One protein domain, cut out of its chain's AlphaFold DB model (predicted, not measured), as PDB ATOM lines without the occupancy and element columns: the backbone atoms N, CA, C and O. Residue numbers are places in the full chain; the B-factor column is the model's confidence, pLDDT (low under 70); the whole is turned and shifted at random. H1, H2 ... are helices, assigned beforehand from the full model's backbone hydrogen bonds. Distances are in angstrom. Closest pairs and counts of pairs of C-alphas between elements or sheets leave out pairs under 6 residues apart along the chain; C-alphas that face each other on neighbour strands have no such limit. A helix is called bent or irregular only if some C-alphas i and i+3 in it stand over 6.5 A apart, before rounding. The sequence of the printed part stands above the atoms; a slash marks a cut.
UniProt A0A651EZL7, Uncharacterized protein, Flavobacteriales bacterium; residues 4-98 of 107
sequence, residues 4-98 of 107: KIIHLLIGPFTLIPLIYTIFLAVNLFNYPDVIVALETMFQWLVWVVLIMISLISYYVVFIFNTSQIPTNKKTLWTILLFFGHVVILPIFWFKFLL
ATOM      1  N   LYS A   4     197.597 160.291 156.493       74.31
ATOM      2  CA  LYS A   4     196.986 159.092 155.894       74.31
ATOM      3  C   LYS A   4     196.862 157.917 156.880       74.31
ATOM      4  O   LYS A   4     195.843 157.240 156.896       74.31
ATOM      5  N   ILE A   5     197.869 157.689 157.730       80.44
ATOM      6  CA  ILE A   5     197.845 156.598 158.726       80.44
ATOM      7  C   ILE A   5     196.794 156.886 159.803       80.44
ATOM      8  O   ILE A   5     196.065 155.986 160.200       80.44
ATOM      9  N   ILE A   6     196.675 158.142 160.240       79.81
ATOM     10  CA  ILE A   6     195.667 158.556 161.227       79.81
ATOM     11  C   ILE A   6     194.253 158.348 160.661       79.81
ATOM     12  O   ILE A   6     193.395 157.793 161.343       79.81
ATOM     13  N   HIS A   7     194.024 158.720 159.400       79.94
ATOM     14  CA  HIS A   7     192.729 158.540 158.734       79.94
ATOM     15  C   HIS A   7     192.380 157.069 158.508       79.94
ATOM     16  O   HIS A   7     191.232 156.680 158.719       79.94
ATOM     17  N   LEU A   8     193.362 156.230 158.170       83.56
ATOM     18  CA  LEU A   8     193.171 154.784 158.071       83.56
ATOM     19  C   LEU A   8     192.778 154.173 159.425       83.56
ATOM     20  O   LEU A   8     191.857 153.365 159.495       83.56
ATOM     21  N   LEU A   9     193.450 154.590 160.504       85.06
ATOM     22  CA  LEU A   9     193.192 154.083 161.851       85.06
ATOM     23  C   LEU A   9     191.823 154.503 162.393       85.06
ATOM     24  O   LEU A   9     191.252 153.754 163.174       85.06
ATOM     25  N   ILE A  10     191.279 155.650 161.973       84.50
ATOM     26  CA  ILE A  10     189.959 156.143 162.399       84.50
ATOM     27  C   ILE A  10     188.801 155.278 161.884       84.50
ATOM     28  O   ILE A  10     187.792 155.140 162.575       84.50
ATOM     29  N   GLY A  11     188.951 154.645 160.719       82.12
ATOM     30  CA  GLY A  11     187.904 153.828 160.100       82.12
ATOM     31  C   GLY A  11     187.345 152.729 160.994       82.12
ATOM     32  O   GLY A  11     186.142 152.727 161.256       82.12
ATOM     33  N   PRO A  12     188.190 151.832 161.531       86.19
ATOM     34  CA  PRO A  12     187.763 150.806 162.477       86.19
ATOM     35  C   PRO A  12     186.974 151.354 163.677       86.19
ATOM     36  O   PRO A  12     186.014 150.719 164.107       86.19
ATOM     37  N   PHE A  13     187.299 152.553 164.176       86.62
ATOM     38  CA  PHE A  13     186.550 153.162 165.282       86.62
ATOM     39  C   PHE A  13     185.131 153.583 164.884       86.62
ATOM     40  O   PHE A  13     184.235 153.535 165.722       86.62
ATOM     41  N   THR A  14     184.890 153.933 163.616       86.94
ATOM     42  CA  THR A  14     183.535 154.255 163.122       86.94
ATOM     43  C   THR A  14     182.611 153.042 163.072       86.94
ATOM     44  O   THR A  14     181.393 153.198 163.105       86.94
ATOM     45  N   LEU A  15     183.177 151.831 163.040       89.12
ATOM     46  CA  LEU A  15     182.411 150.588 163.043       89.12
ATOM     47  C   LEU A  15     181.989 150.168 164.453       89.12
ATOM     48  O   LEU A  15     181.016 149.433 164.587       89.12
ATOM     49  N   ILE A  16     182.665 150.641 165.506       89.38
ATOM     50  CA  ILE A  16     182.377 150.242 166.893       89.38
ATOM     51  C   ILE A  16     180.924 150.553 167.289       89.38
ATOM     52  O   ILE A  16     180.248 149.639 167.765       89.38
ATOM     53  N   PRO A  17     180.383 151.769 167.060       87.31
ATOM     54  CA  PRO A  17     178.985 152.058 167.377       87.31
ATOM     55  C   PRO A  17     178.005 151.208 166.567       87.31
ATOM     56  O   PRO A  17     176.987 150.767 167.098       87.31
ATOM     57  N   LEU A  18     178.316 150.936 165.296       89.62
ATOM     58  CA  LEU A  18     177.484 150.104 164.428       89.62
ATOM     59  C   LEU A  18     177.442 148.652 164.921       89.62
ATOM     60  O   LEU A  18     176.362 148.092 165.093       89.62
ATOM     61  N   ILE A  19     178.608 148.074 165.220       90.81
ATOM     62  CA  ILE A  19     178.738 146.723 165.778       90.81
ATOM     63  C   ILE A  19     178.009 146.635 167.119       90.81
ATOM     64  O   ILE A  19     177.249 145.695 167.338       90.81
ATOM     65  N   TYR A  20     178.184 147.629 167.992       89.38
ATOM     66  CA  TYR A  20     177.501 147.676 169.283       89.38
ATOM     67  C   TYR A  20     175.977 147.772 169.132       89.38
ATOM     68  O   TYR A  20     175.251 147.093 169.850       89.38
ATOM     69  N   THR A  21     175.477 148.547 168.165       87.44
ATOM     70  CA  THR A  21     174.032 148.664 167.903       87.44
ATOM     71  C   THR A  21     173.446 147.336 167.416       87.44
ATOM     72  O   THR A  21     172.375 146.934 167.867       87.44
ATOM     73  N   ILE A  22     174.162 146.619 166.545       89.62
ATOM     74  CA  ILE A  22     173.761 145.281 166.082       89.62
ATOM     75  C   ILE A  22     173.789 144.286 167.242       89.62
ATOM     76  O   ILE A  22     172.827 143.546 167.435       89.62
ATOM     77  N   PHE A  23     174.861 144.290 168.039       88.31
ATOM     78  CA  PHE A  23     174.969 143.472 169.242       88.31
ATOM     79  C   PHE A  23     173.784 143.729 170.180       88.31
ATOM     80  O   PHE A  23     173.113 142.783 170.583       88.31
ATOM     81  N   LEU A  24     173.473 144.989 170.476       86.31
ATOM     82  CA  LEU A  24     172.369 145.357 171.356       86.31
ATOM     83  C   LEU A  24     171.023 144.881 170.803       86.31
ATOM     84  O   LEU A  24     170.265 144.256 171.537       86.31
ATOM     85  N   ALA A  25     170.759 145.101 169.512       86.19
ATOM     86  CA  ALA A  25     169.538 144.631 168.869       86.19
ATOM     87  C   ALA A  25     169.398 143.106 168.983       86.19
ATOM     88  O   ALA A  25     168.389 142.619 169.482       86.19
ATOM     89  N   VAL A  26     170.427 142.343 168.600       87.56
ATOM     90  CA  VAL A  26     170.407 140.873 168.671       87.56
ATOM     91  C   VAL A  26     170.194 140.387 170.104       87.56
ATOM     92  O   VAL A  26     169.353 139.523 170.331       87.56
ATOM     93  N   ASN A  27     170.913 140.933 171.083       83.56
ATOM     94  CA  ASN A  27     170.802 140.475 172.468       83.56
ATOM     95  C   ASN A  27     169.450 140.860 173.092       83.56
ATOM     96  O   ASN A  27     168.895 140.066 173.845       83.56
ATOM     97  N   LEU A  28     168.868 142.006 172.726       81.75
ATOM     98  CA  LEU A  28     167.546 142.421 173.205       81.75
ATOM     99  C   LEU A  28     166.435 141.447 172.784       81.75
ATOM    100  O   LEU A  28     165.521 141.195 173.559       81.75
ATOM    101  N   PHE A  29     166.520 140.882 171.575       82.12
ATOM    102  CA  PHE A  29     165.522 139.927 171.080       82.12
ATOM    103  C   PHE A  29     165.746 138.484 171.554       82.12
ATOM    104  O   PHE A  29     164.822 137.681 171.466       82.12
ATOM    105  N   ASN A  30     166.951 138.138 172.024       82.81
ATOM    106  CA  ASN A  30     167.328 136.752 172.330       82.81
ATOM    107  C   ASN A  30     167.503 136.446 173.827       82.81
ATOM    108  O   ASN A  30     167.563 135.270 174.186       82.81
ATOM    109  N   TYR A  31     167.601 137.448 174.710       75.56
ATOM    110  CA  TYR A  31     167.786 137.192 176.141       75.56
ATOM    111  C   TYR A  31     166.464 136.870 176.855       75.56
ATOM    112  O   TYR A  31     165.522 137.658 176.774       75.56
ATOM    113  N   PRO A  32     166.395 135.757 177.614       71.50
ATOM    114  CA  PRO A  32     165.223 135.426 178.422       71.50
ATOM    115  C   PRO A  32     165.100 136.314 179.670       71.50
ATOM    116  O   PRO A  32     163.999 136.485 180.187       71.50
ATOM    117  N   ASP A  33     166.213 136.889 180.142       82.81
ATOM    118  CA  ASP A  33     166.256 137.819 181.272       82.81
ATOM    119  C   ASP A  33     166.731 139.202 180.811       82.81
ATOM    120  O   ASP A  33     167.895 139.412 180.455       82.81
ATOM    121  N   VAL A  34     165.797 140.151 180.820       78.44
ATOM    122  CA  VAL A  34     166.006 141.528 180.364       78.44
ATOM    123  C   VAL A  34     166.932 142.305 181.306       78.44
ATOM    124  O   VAL A  34     167.643 143.195 180.849       78.44
ATOM    125  N   ILE A  35     166.973 141.975 182.603       82.69
ATOM    126  CA  ILE A  35     167.740 142.734 183.603       82.69
ATOM    127  C   ILE A  35     169.243 142.482 183.439       82.69
ATOM    128  O   ILE A  35     170.021 143.433 183.360       82.69
ATOM    129  N   VAL A  36     169.644 141.214 183.301       78.94
ATOM    130  CA  VAL A  36     171.053 140.823 183.084       78.94
ATOM    131  C   VAL A  36     171.572 141.342 181.737       78.94
ATOM    132  O   VAL A  36     172.718 141.795 181.627       78.94
ATOM    133  N   ALA A  37     170.714 141.324 180.712       76.56
ATOM    134  CA  ALA A  37     171.022 141.919 179.417       76.56
ATOM    135  C   ALA A  37     171.278 143.431 179.546       76.56
ATOM    136  O   ALA A  37     172.280 143.925 179.027       76.56
ATOM    137  N   LEU A  38     170.426 144.153 180.285       80.25
ATOM    138  CA  LEU A  38     170.550 145.598 180.469       80.25
ATOM    139  C   LEU A  38     171.850 145.980 181.190       80.25
ATOM    140  O   LEU A  38     172.540 146.891 180.742       80.25
ATOM    141  N   GLU A  39     172.209 145.275 182.265       83.94
ATOM    142  CA  GLU A  39     173.424 145.544 183.047       83.94
ATOM    143  C   GLU A  39     174.692 145.382 182.195       83.94
ATOM    144  O   GLU A  39     175.537 146.282 182.129       83.94
ATOM    145  N   THR A  40     174.769 144.279 181.450       78.81
ATOM    146  CA  THR A  40     175.893 143.990 180.551       78.81
ATOM    147  C   THR A  40     175.985 145.025 179.425       78.81
ATOM    148  O   THR A  40     177.072 145.497 179.088       78.81
ATOM    149  N   MET A  41     174.848 145.421 178.843       81.38
ATOM    150  CA  MET A  41     174.801 146.445 177.797       81.38
ATOM    151  C   MET A  41     175.244 147.813 178.329       81.38
ATOM    152  O   MET A  41     176.006 148.509 177.652       81.38
ATOM    153  N   PHE A  42     174.810 148.192 179.533       83.94
ATOM    154  CA  PHE A  42     175.041 149.522 180.098       83.94
ATOM    155  C   PHE A  42     176.517 149.790 180.403       83.94
ATOM    156  O   PHE A  42     177.000 150.904 180.192       83.94
ATOM    157  N   GLN A  43     177.271 148.768 180.818       83.31
ATOM    158  CA  GLN A  43     178.710 148.900 181.058       83.31
ATOM    159  C   GLN A  43     179.475 149.315 179.790       83.31
ATOM    160  O   GLN A  43     180.362 150.171 179.834       83.31
ATOM    161  N   TRP A  44     179.117 148.739 178.642       82.19
ATOM    162  CA  TRP A  44     179.734 149.066 177.355       82.19
ATOM    163  C   TRP A  44     179.201 150.367 176.749       82.19
ATOM    164  O   TRP A  44     179.920 151.038 176.008       82.19
ATOM    165  N   LEU A  45     177.972 150.759 177.101       86.44
ATOM    166  CA  LEU A  45     177.310 151.950 176.572       86.44
ATOM    167  C   LEU A  45     178.123 153.226 176.819       86.44
ATOM    168  O   LEU A  45     178.278 154.036 175.910       86.44
ATOM    169  N   VAL A  46     178.683 153.391 178.023       88.69
ATOM    170  CA  VAL A  46     179.462 154.589 178.390       88.69
ATOM    171  C   VAL A  46     180.669 154.768 177.465       88.69
ATOM    172  O   VAL A  46     180.903 155.861 176.949       88.69
ATOM    173  N   TRP A  47     181.401 153.688 177.192       88.50
ATOM    174  CA  TRP A  47     182.557 153.717 176.296       88.50
ATOM    175  C   TRP A  47     182.160 154.034 174.860       88.50
ATOM    176  O   TRP A  47     182.792 154.869 174.215       88.50
ATOM    177  N   VAL A  48     181.085 153.415 174.372       89.19
ATOM    178  CA  VAL A  48     180.581 153.660 173.016       89.19
ATOM    179  C   VAL A  48     180.139 155.113 172.860       89.19
ATOM    180  O   VAL A  48     180.490 155.743 171.866       89.19
ATOM    181  N   VAL A  49     179.456 155.689 173.852       90.19
ATOM    182  CA  VAL A  49     179.049 157.103 173.840       90.19
ATOM    183  C   VAL A  49     180.261 158.035 173.796       90.19
ATOM    184  O   VAL A  49     180.285 158.956 172.982       90.19
ATOM    185  N   LEU A  50     181.295 157.783 174.604       91.50
ATOM    186  CA  LEU A  50     182.523 158.588 174.581       91.50
ATOM    187  C   LEU A  50     183.243 158.512 173.228       91.50
ATOM    188  O   LEU A  50     183.687 159.539 172.704       91.50
ATOM    189  N   ILE A  51     183.320 157.317 172.635       90.56
ATOM    190  CA  ILE A  51     183.873 157.113 171.290       90.56
ATOM    191  C   ILE A  51     183.039 157.884 170.262       90.56
ATOM    192  O   ILE A  51     183.606 158.611 169.449       90.56
ATOM    193  N   MET A  52     181.708 157.801 170.321       89.50
ATOM    194  CA  MET A  52     180.825 158.517 169.395       89.50
ATOM    195  C   MET A  52     180.984 160.029 169.490       89.50
ATOM    196  O   MET A  52     181.129 160.681 168.462       89.50
ATOM    197  N   ILE A  53     181.006 160.595 170.698       91.12
ATOM    198  CA  ILE A  53     181.203 162.038 170.896       91.12
ATOM    199  C   ILE A  53     182.556 162.474 170.324       91.12
ATOM    200  O   ILE A  53     182.638 163.494 169.634       91.12
ATOM    201  N   SER A  54     183.605 161.682 170.561       91.44
ATOM    202  CA  SER A  54     184.952 161.950 170.046       91.44
ATOM    203  C   SER A  54     184.990 161.902 168.516       91.44
ATOM    204  O   SER A  54     185.535 162.809 167.885       91.44
ATOM    205  N   LEU A  55     184.357 160.892 167.911       89.88
ATOM    206  CA  LEU A  55     184.248 160.759 166.460       89.88
ATOM    207  C   LEU A  55     183.453 161.913 165.859       89.88
ATOM    208  O   LEU A  55     183.946 162.583 164.962       89.88
ATOM    209  N   ILE A  56     182.255 162.199 166.363       90.31
ATOM    210  CA  ILE A  56     181.419 163.287 165.842       90.31
ATOM    211  C   ILE A  56     182.185 164.610 165.903       90.31
ATOM    212  O   ILE A  56     182.256 165.316 164.902       90.31
ATOM    213  N   SER A  57     182.831 164.911 167.032       91.50
ATOM    214  CA  SER A  57     183.627 166.134 167.190       91.50
ATOM    215  C   SER A  57     184.761 166.216 166.163       91.50
ATOM    216  O   SER A  57     184.929 167.244 165.508       91.50
ATOM    217  N   TYR A  58     185.499 165.120 165.962       90.88
ATOM    218  CA  TYR A  58     186.560 165.042 164.956       90.88
ATOM    219  C   TYR A  58     186.028 165.267 163.531       90.88
ATOM    220  O   TYR A  58     186.579 166.076 162.784       90.88
ATOM    221  N   TYR A  59     184.930 164.602 163.160       87.69
ATOM    222  CA  TYR A  59     184.340 164.708 161.822       87.69
ATOM    223  C   TYR A  59     183.762 166.100 161.560       87.69
ATOM    224  O   TYR A  59     183.906 166.625 160.459       87.69
ATOM    225  N   VAL A  60     183.156 166.733 162.567       90.25
ATOM    226  CA  VAL A  60     182.684 168.120 162.471       90.25
ATOM    227  C   VAL A  60     183.857 169.060 162.201       90.25
ATOM    228  O   VAL A  60     183.811 169.830 161.242       90.25
ATOM    229  N   VAL A  61     184.944 168.957 162.972       90.81
ATOM    230  CA  VAL A  61     186.156 169.759 162.736       90.81
ATOM    231  C   VAL A  61     186.707 169.519 161.327       90.81
ATOM    232  O   VAL A  61     187.055 170.477 160.634       90.81
ATOM    233  N   PHE A  62     186.728 168.268 160.861       88.25
ATOM    234  CA  PHE A  62     187.151 167.932 159.503       88.25
ATOM    235  C   PHE A  62     186.261 168.584 158.434       88.25
ATOM    236  O   PHE A  62     186.791 169.195 157.508       88.25
ATOM    237  N   ILE A  63     184.929 168.533 158.569       88.62
ATOM    238  CA  ILE A  63     183.984 169.159 157.624       88.62
ATOM    239  C   ILE A  63     184.271 170.649 157.456       88.62
ATOM    240  O   ILE A  63     184.246 171.173 156.339       88.62
ATOM    241  N   PHE A  64     184.523 171.356 158.557       88.44
ATOM    242  CA  PHE A  64     184.758 172.793 158.498       88.44
ATOM    243  C   PHE A  64     186.151 173.132 157.968       88.44
ATOM    244  O   PHE A  64     186.260 174.076 157.184       88.44
ATOM    245  N   ASN A  65     187.161 172.316 158.275       87.19
ATOM    246  CA  ASN A  65     188.540 172.536 157.837       87.19
ATOM    247  C   ASN A  65     188.846 172.047 156.413       87.19
ATOM    248  O   ASN A  65     189.818 172.505 155.818       87.19
ATOM    249  N   THR A  66     188.048 171.138 155.851       82.38
ATOM    250  CA  THR A  66     188.267 170.612 154.496       82.38
ATOM    251  C   THR A  66     187.619 171.490 153.419       82.38
ATOM    252  O   THR A  66     186.537 172.063 153.613       82.38
ATOM    253  N   SER A  67     188.271 171.587 152.258       81.62
ATOM    254  CA  SER A  67     187.716 172.186 151.035       81.62
ATOM    255  C   SER A  67     186.914 171.185 150.195       81.62
ATOM    256  O   SER A  67     186.181 171.605 149.305       81.62
ATOM    257  N   GLN A  68     186.989 169.883 150.504       81.75
ATOM    258  CA  GLN A  68     186.292 168.819 149.764       81.75
ATOM    259  C   GLN A  68     184.759 168.924 149.843       81.75
ATOM    260  O   GLN A  68     184.041 168.374 149.009       81.75
ATOM    261  N   ILE A  69     184.233 169.616 150.859       83.94
ATOM    262  CA  ILE A  69     182.793 169.771 151.070       83.94
ATOM    263  C   ILE A  69     182.405 171.223 150.770       83.94
ATOM    264  O   ILE A  69     182.861 172.127 151.479       83.94
ATOM    265  N   PRO A  70     181.524 171.466 149.778       86.94
ATOM    266  CA  PRO A  70     181.003 172.797 149.490       86.94
ATOM    267  C   PRO A  70     180.411 173.457 150.737       86.94
ATOM    268  O   PRO A  70     179.676 172.813 151.488       86.94
ATOM    269  N   THR A  71     180.685 174.747 150.948       84.50
ATOM    270  CA  THR A  71     180.275 175.497 152.152       84.50
ATOM    271  C   THR A  71     178.778 175.376 152.449       84.50
ATOM    272  O   THR A  71     178.389 175.177 153.596       84.50
ATOM    273  N   ASN A  72     177.933 175.395 151.415       87.69
ATOM    274  CA  ASN A  72     176.481 175.234 151.543       87.69
ATOM    275  C   ASN A  72     176.031 173.820 151.967       87.69
ATOM    276  O   ASN A  72     174.899 173.650 152.407       87.69
ATOM    277  N   LYS A  73     176.896 172.804 151.852       87.81
ATOM    278  CA  LYS A  73     176.622 171.409 152.239       87.81
ATOM    279  C   LYS A  73     177.241 171.020 153.585       87.81
ATOM    280  O   LYS A  73     176.889 169.969 154.114       87.81
ATOM    281  N   LYS A  74     178.117 171.850 154.169       88.94
ATOM    282  CA  LYS A  74     178.780 171.576 155.463       88.94
ATOM    283  C   LYS A  74     177.779 171.414 156.608       88.94
ATOM    284  O   LYS A  74     177.869 170.461 157.381       88.94
ATOM    285  N   THR A  75     176.773 172.287 156.668       90.25
ATOM    286  CA  THR A  75     175.703 172.210 157.675       90.25
ATOM    287  C   THR A  75     174.874 170.939 157.515       90.25
ATOM    288  O   THR A  75     174.614 170.258 158.501       90.25
ATOM    289  N   LEU A  76     174.525 170.562 156.278       91.56
ATOM    290  CA  LEU A  76     173.765 169.336 156.014       91.56
ATOM    291  C   LEU A  76     174.543 168.101 156.470       91.56
ATOM    292  O   LEU A  76     173.988 167.270 157.178       91.56
ATOM    293  N   TRP A  77     175.832 168.010 156.134       90.25
ATOM    294  CA  TRP A  77     176.686 166.911 156.593       90.25
ATOM    295  C   TRP A  77     176.829 166.863 158.112       90.25
ATOM    296  O   TRP A  77     176.820 165.778 158.682       90.25
ATOM    297  N   THR A  78     176.903 168.018 158.770       90.44
ATOM    298  CA  THR A  78     176.955 168.099 160.235       90.44
ATOM    299  C   THR A  78     175.665 167.571 160.868       90.44
ATOM    300  O   THR A  78     175.716 166.756 161.784       90.44
ATOM    301  N   ILE A  79     174.502 167.971 160.341       91.12
ATOM    302  CA  ILE A  79     173.194 167.468 160.789       91.12
ATOM    303  C   ILE A  79     173.096 165.957 160.551       91.12
ATOM    304  O   ILE A  79     172.672 165.217 161.438       91.12
ATOM    305  N   LEU A  80     173.528 165.487 159.378       91.25
ATOM    306  CA  LEU A  80     173.492 164.074 159.008       91.25
ATOM    307  C   LEU A  80     174.405 163.228 159.905       91.25
ATOM    308  O   LEU A  80     174.018 162.141 160.318       91.25
ATOM    309  N   LEU A  81     175.584 163.745 160.255       89.12
ATOM    310  CA  LEU A  81     176.468 163.114 161.229       89.12
ATOM    311  C   LEU A  81     175.852 163.075 162.618       89.12
ATOM    312  O   LEU A  81     176.040 162.089 163.307       89.12
ATOM    313  N   PHE A  82     175.116 164.100 163.038       86.06
ATOM    314  CA  PHE A  82     174.514 164.113 164.367       86.06
ATOM    315  C   PHE A  82     173.340 163.124 164.475       86.06
ATOM    316  O   PHE A  82     173.321 162.268 165.358       86.06
ATOM    317  N   PHE A  83     172.390 163.183 163.536       86.81
ATOM    318  CA  PHE A  83     171.185 162.342 163.554       86.81
ATOM    319  C   PHE A  83     171.419 160.918 163.047       86.81
ATOM    320  O   PHE A  83     170.784 159.981 163.518       86.81
ATOM    321  N   GLY A  84     172.325 160.749 162.089       84.31
ATOM    322  CA  GLY A  84     172.612 159.473 161.445       84.31
ATOM    323  C   GLY A  84     173.956 158.874 161.840       84.31
ATOM    324  O   GLY A  84     174.427 158.000 161.119       84.31
ATOM    325  N   HIS A  85     174.591 159.326 162.929       83.38
ATOM    326  CA  HIS A  85     175.976 158.988 163.302       83.38
ATOM    327  C   HIS A  85     176.334 157.510 163.093       83.38
ATOM    328  O   HIS A  85     177.351 157.226 162.468       83.38
ATOM    329  N   VAL A  86     175.486 156.572 163.532       82.94
ATOM    330  CA  VAL A  86     175.749 155.120 163.447       82.94
ATOM    331  C   VAL A  86     176.027 154.642 162.013       82.94
ATOM    332  O   VAL A  86     176.882 153.787 161.804       82.94
ATOM    333  N   VAL A  87     175.332 155.201 161.019       86.25
ATOM    334  CA  VAL A  87     175.445 154.798 159.604       86.25
ATOM    335  C   VAL A  87     176.278 155.797 158.800       86.25
ATOM    336  O   VAL A  87     177.034 155.425 157.907       86.25
ATOM    337  N   ILE A  88     176.169 157.083 159.118       88.56
ATOM    338  CA  ILE A  88     176.784 158.164 158.349       88.56
ATOM    339  C   ILE A  88     178.281 158.278 158.634       88.56
ATOM    340  O   ILE A  88     179.024 158.602 157.714       88.56
ATOM    341  N   LEU A  89     178.751 157.971 159.850       87.69
ATOM    342  CA  LEU A  89     180.183 157.988 160.181       87.69
ATOM    343  C   LEU A  89     181.029 157.063 159.281       87.69
ATOM    344  O   LEU A  89     181.987 157.567 158.685       87.69
ATOM    345  N   PRO A  90     180.703 155.763 159.106       85.94
ATOM    346  CA  PRO A  90     181.480 154.891 158.221       85.94
ATOM    347  C   PRO A  90     181.369 155.293 156.742       85.94
ATOM    348  O   PRO A  90     182.357 155.222 156.012       85.94
ATOM    349  N   ILE A  91     180.210 155.794 156.296       86.94
ATOM    350  CA  ILE A  91     180.043 156.315 154.926       86.94
ATOM    351  C   ILE A  91     180.926 157.549 154.704       86.94
ATOM    352  O   ILE A  91     181.609 157.659 153.688       86.94
ATOM    353  N   PHE A  92     180.923 158.481 155.657       86.62
ATOM    354  CA  PHE A  92     181.720 159.699 155.586       86.62
ATOM    355  C   PHE A  92     183.212 159.372 155.584       86.62
ATOM    356  O   PHE A  92     183.964 159.951 154.801       86.62
ATOM    357  N   TRP A  93     183.632 158.430 156.433       87.31
ATOM    358  CA  TRP A  93     185.005 157.940 156.472       87.31
ATOM    359  C   TRP A  93     185.471 157.463 155.096       87.31
ATOM    360  O   TRP A  93     186.464 157.963 154.572       87.31
ATOM    361  N   PHE A  94     184.707 156.545 154.499       84.94
ATOM    362  CA  PHE A  94     185.021 155.961 153.203       84.94
ATOM    363  C   PHE A  94     185.045 157.016 152.092       84.94
ATOM    364  O   PHE A  94     185.932 157.000 151.248       84.94
ATOM    365  N   LYS A  95     184.094 157.957 152.108       83.06
ATOM    366  CA  LYS A  95     183.936 158.940 151.034       83.06
ATOM    367  C   LYS A  95     184.937 160.097 151.077       83.06
ATOM    368  O   LYS A  95     185.368 160.533 150.020       83.06
ATOM    369  N   PHE A  96     185.237 160.643 152.255       80.31
ATOM    370  CA  PHE A  96     185.999 161.898 152.369       80.31
ATOM    371  C   PHE A  96     187.343 161.739 153.078       80.31
ATOM    372  O   PHE A  96     188.286 162.469 152.785       80.31
ATOM    373  N   LEU A  97     187.437 160.811 154.034       78.00
ATOM    374  CA  LEU A  97     188.653 160.632 154.829       78.00
ATOM    375  C   LEU A  97     189.637 159.667 154.151       78.00
ATOM    376  O   LEU A  97     190.845 159.876 154.215       78.00
ATOM    377  N   LEU A  98     189.123 158.618 153.498       76.75
ATOM    378  CA  LEU A  98     189.930 157.670 152.726       76.75
ATOM    379  C   LEU A  98     190.287 158.221 151.335       76.75
ATOM    380  O   LEU A  98     191.426 158.066 150.902       76.75
TER     381      LEU A  98
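What this domain is: This is residues 4 to 98 of the 107 residues of an uncharacterized protein of Flavobacteriales bacterium (UniProt A0A651EZL7). Two long helices make a helical hairpin whose tip, residues 29 to 36, sticks out: H1, bent but running nearly straight with its arms at 18 degrees, and H2, which has a kink near residue 44. Away from the tip H1a and H2 spread apart; there H3 folds back along H2, and H4 packs on H1a and H2. The 95 printed residues, with four named helices in the order H1 to H4 and no named strand, are all helix in class. The whole is loose, with a radius of gyration of the C-alphas of 15.5 A, and spans 51 by 28 by 18 A.

Where its parts are: H1, residues 4 to 30, begins with C-alpha 4 at (196.986, 159.092, 155.894). By its hydrogen bonds it was assigned as one helix, but it is bent, with C-alphas 14 and 17 6.6 A apart: H1a is residues 4 to 14 and H1b residues 17 to 30. H2, residues 34 to 65, is 44.5 A long, with a kink of 39 degrees near residue 44. H3, residues 71 to 83, is only just irregular, with C-alphas 72 and 75 6.9 A apart. H4, residues 85 to 97, ends with C-alpha 97 at (188.653, 160.632, 154.829).

How they stand to each other: H1b, H2, H3 and H4 form an up-and-down bundle, each running against the one before. H1b and H2 touch as a hairpin, closest at the C-alphas of Pro 17 and Val 48, 6.1 A. H1a touches H4, closest at the C-alphas of Thr 14 and Pro 90, 5.4 A. H2, with residues 56 to 64 alone, touches H3 in a hairpin, closest at the C-alphas of Ile 63 and Lys 74, 6.1 A. H2 and H4 touch, closest at the C-alphas of Ile 56 and His 85, 7.4 A. Every O i to N i+4 pair is within hydrogen-bond range in H1b, but 4 of 7 in H1a, 25 of 28 in H2, and 7 of 9 in both H3 and H4.

The domain as a whole: The C-alphas farthest apart, those of Pro 32 and Ser 67, are 51.1 A apart. The printed part has no cut, its three links are tight, and no printed residue is under 70 in pLDDT.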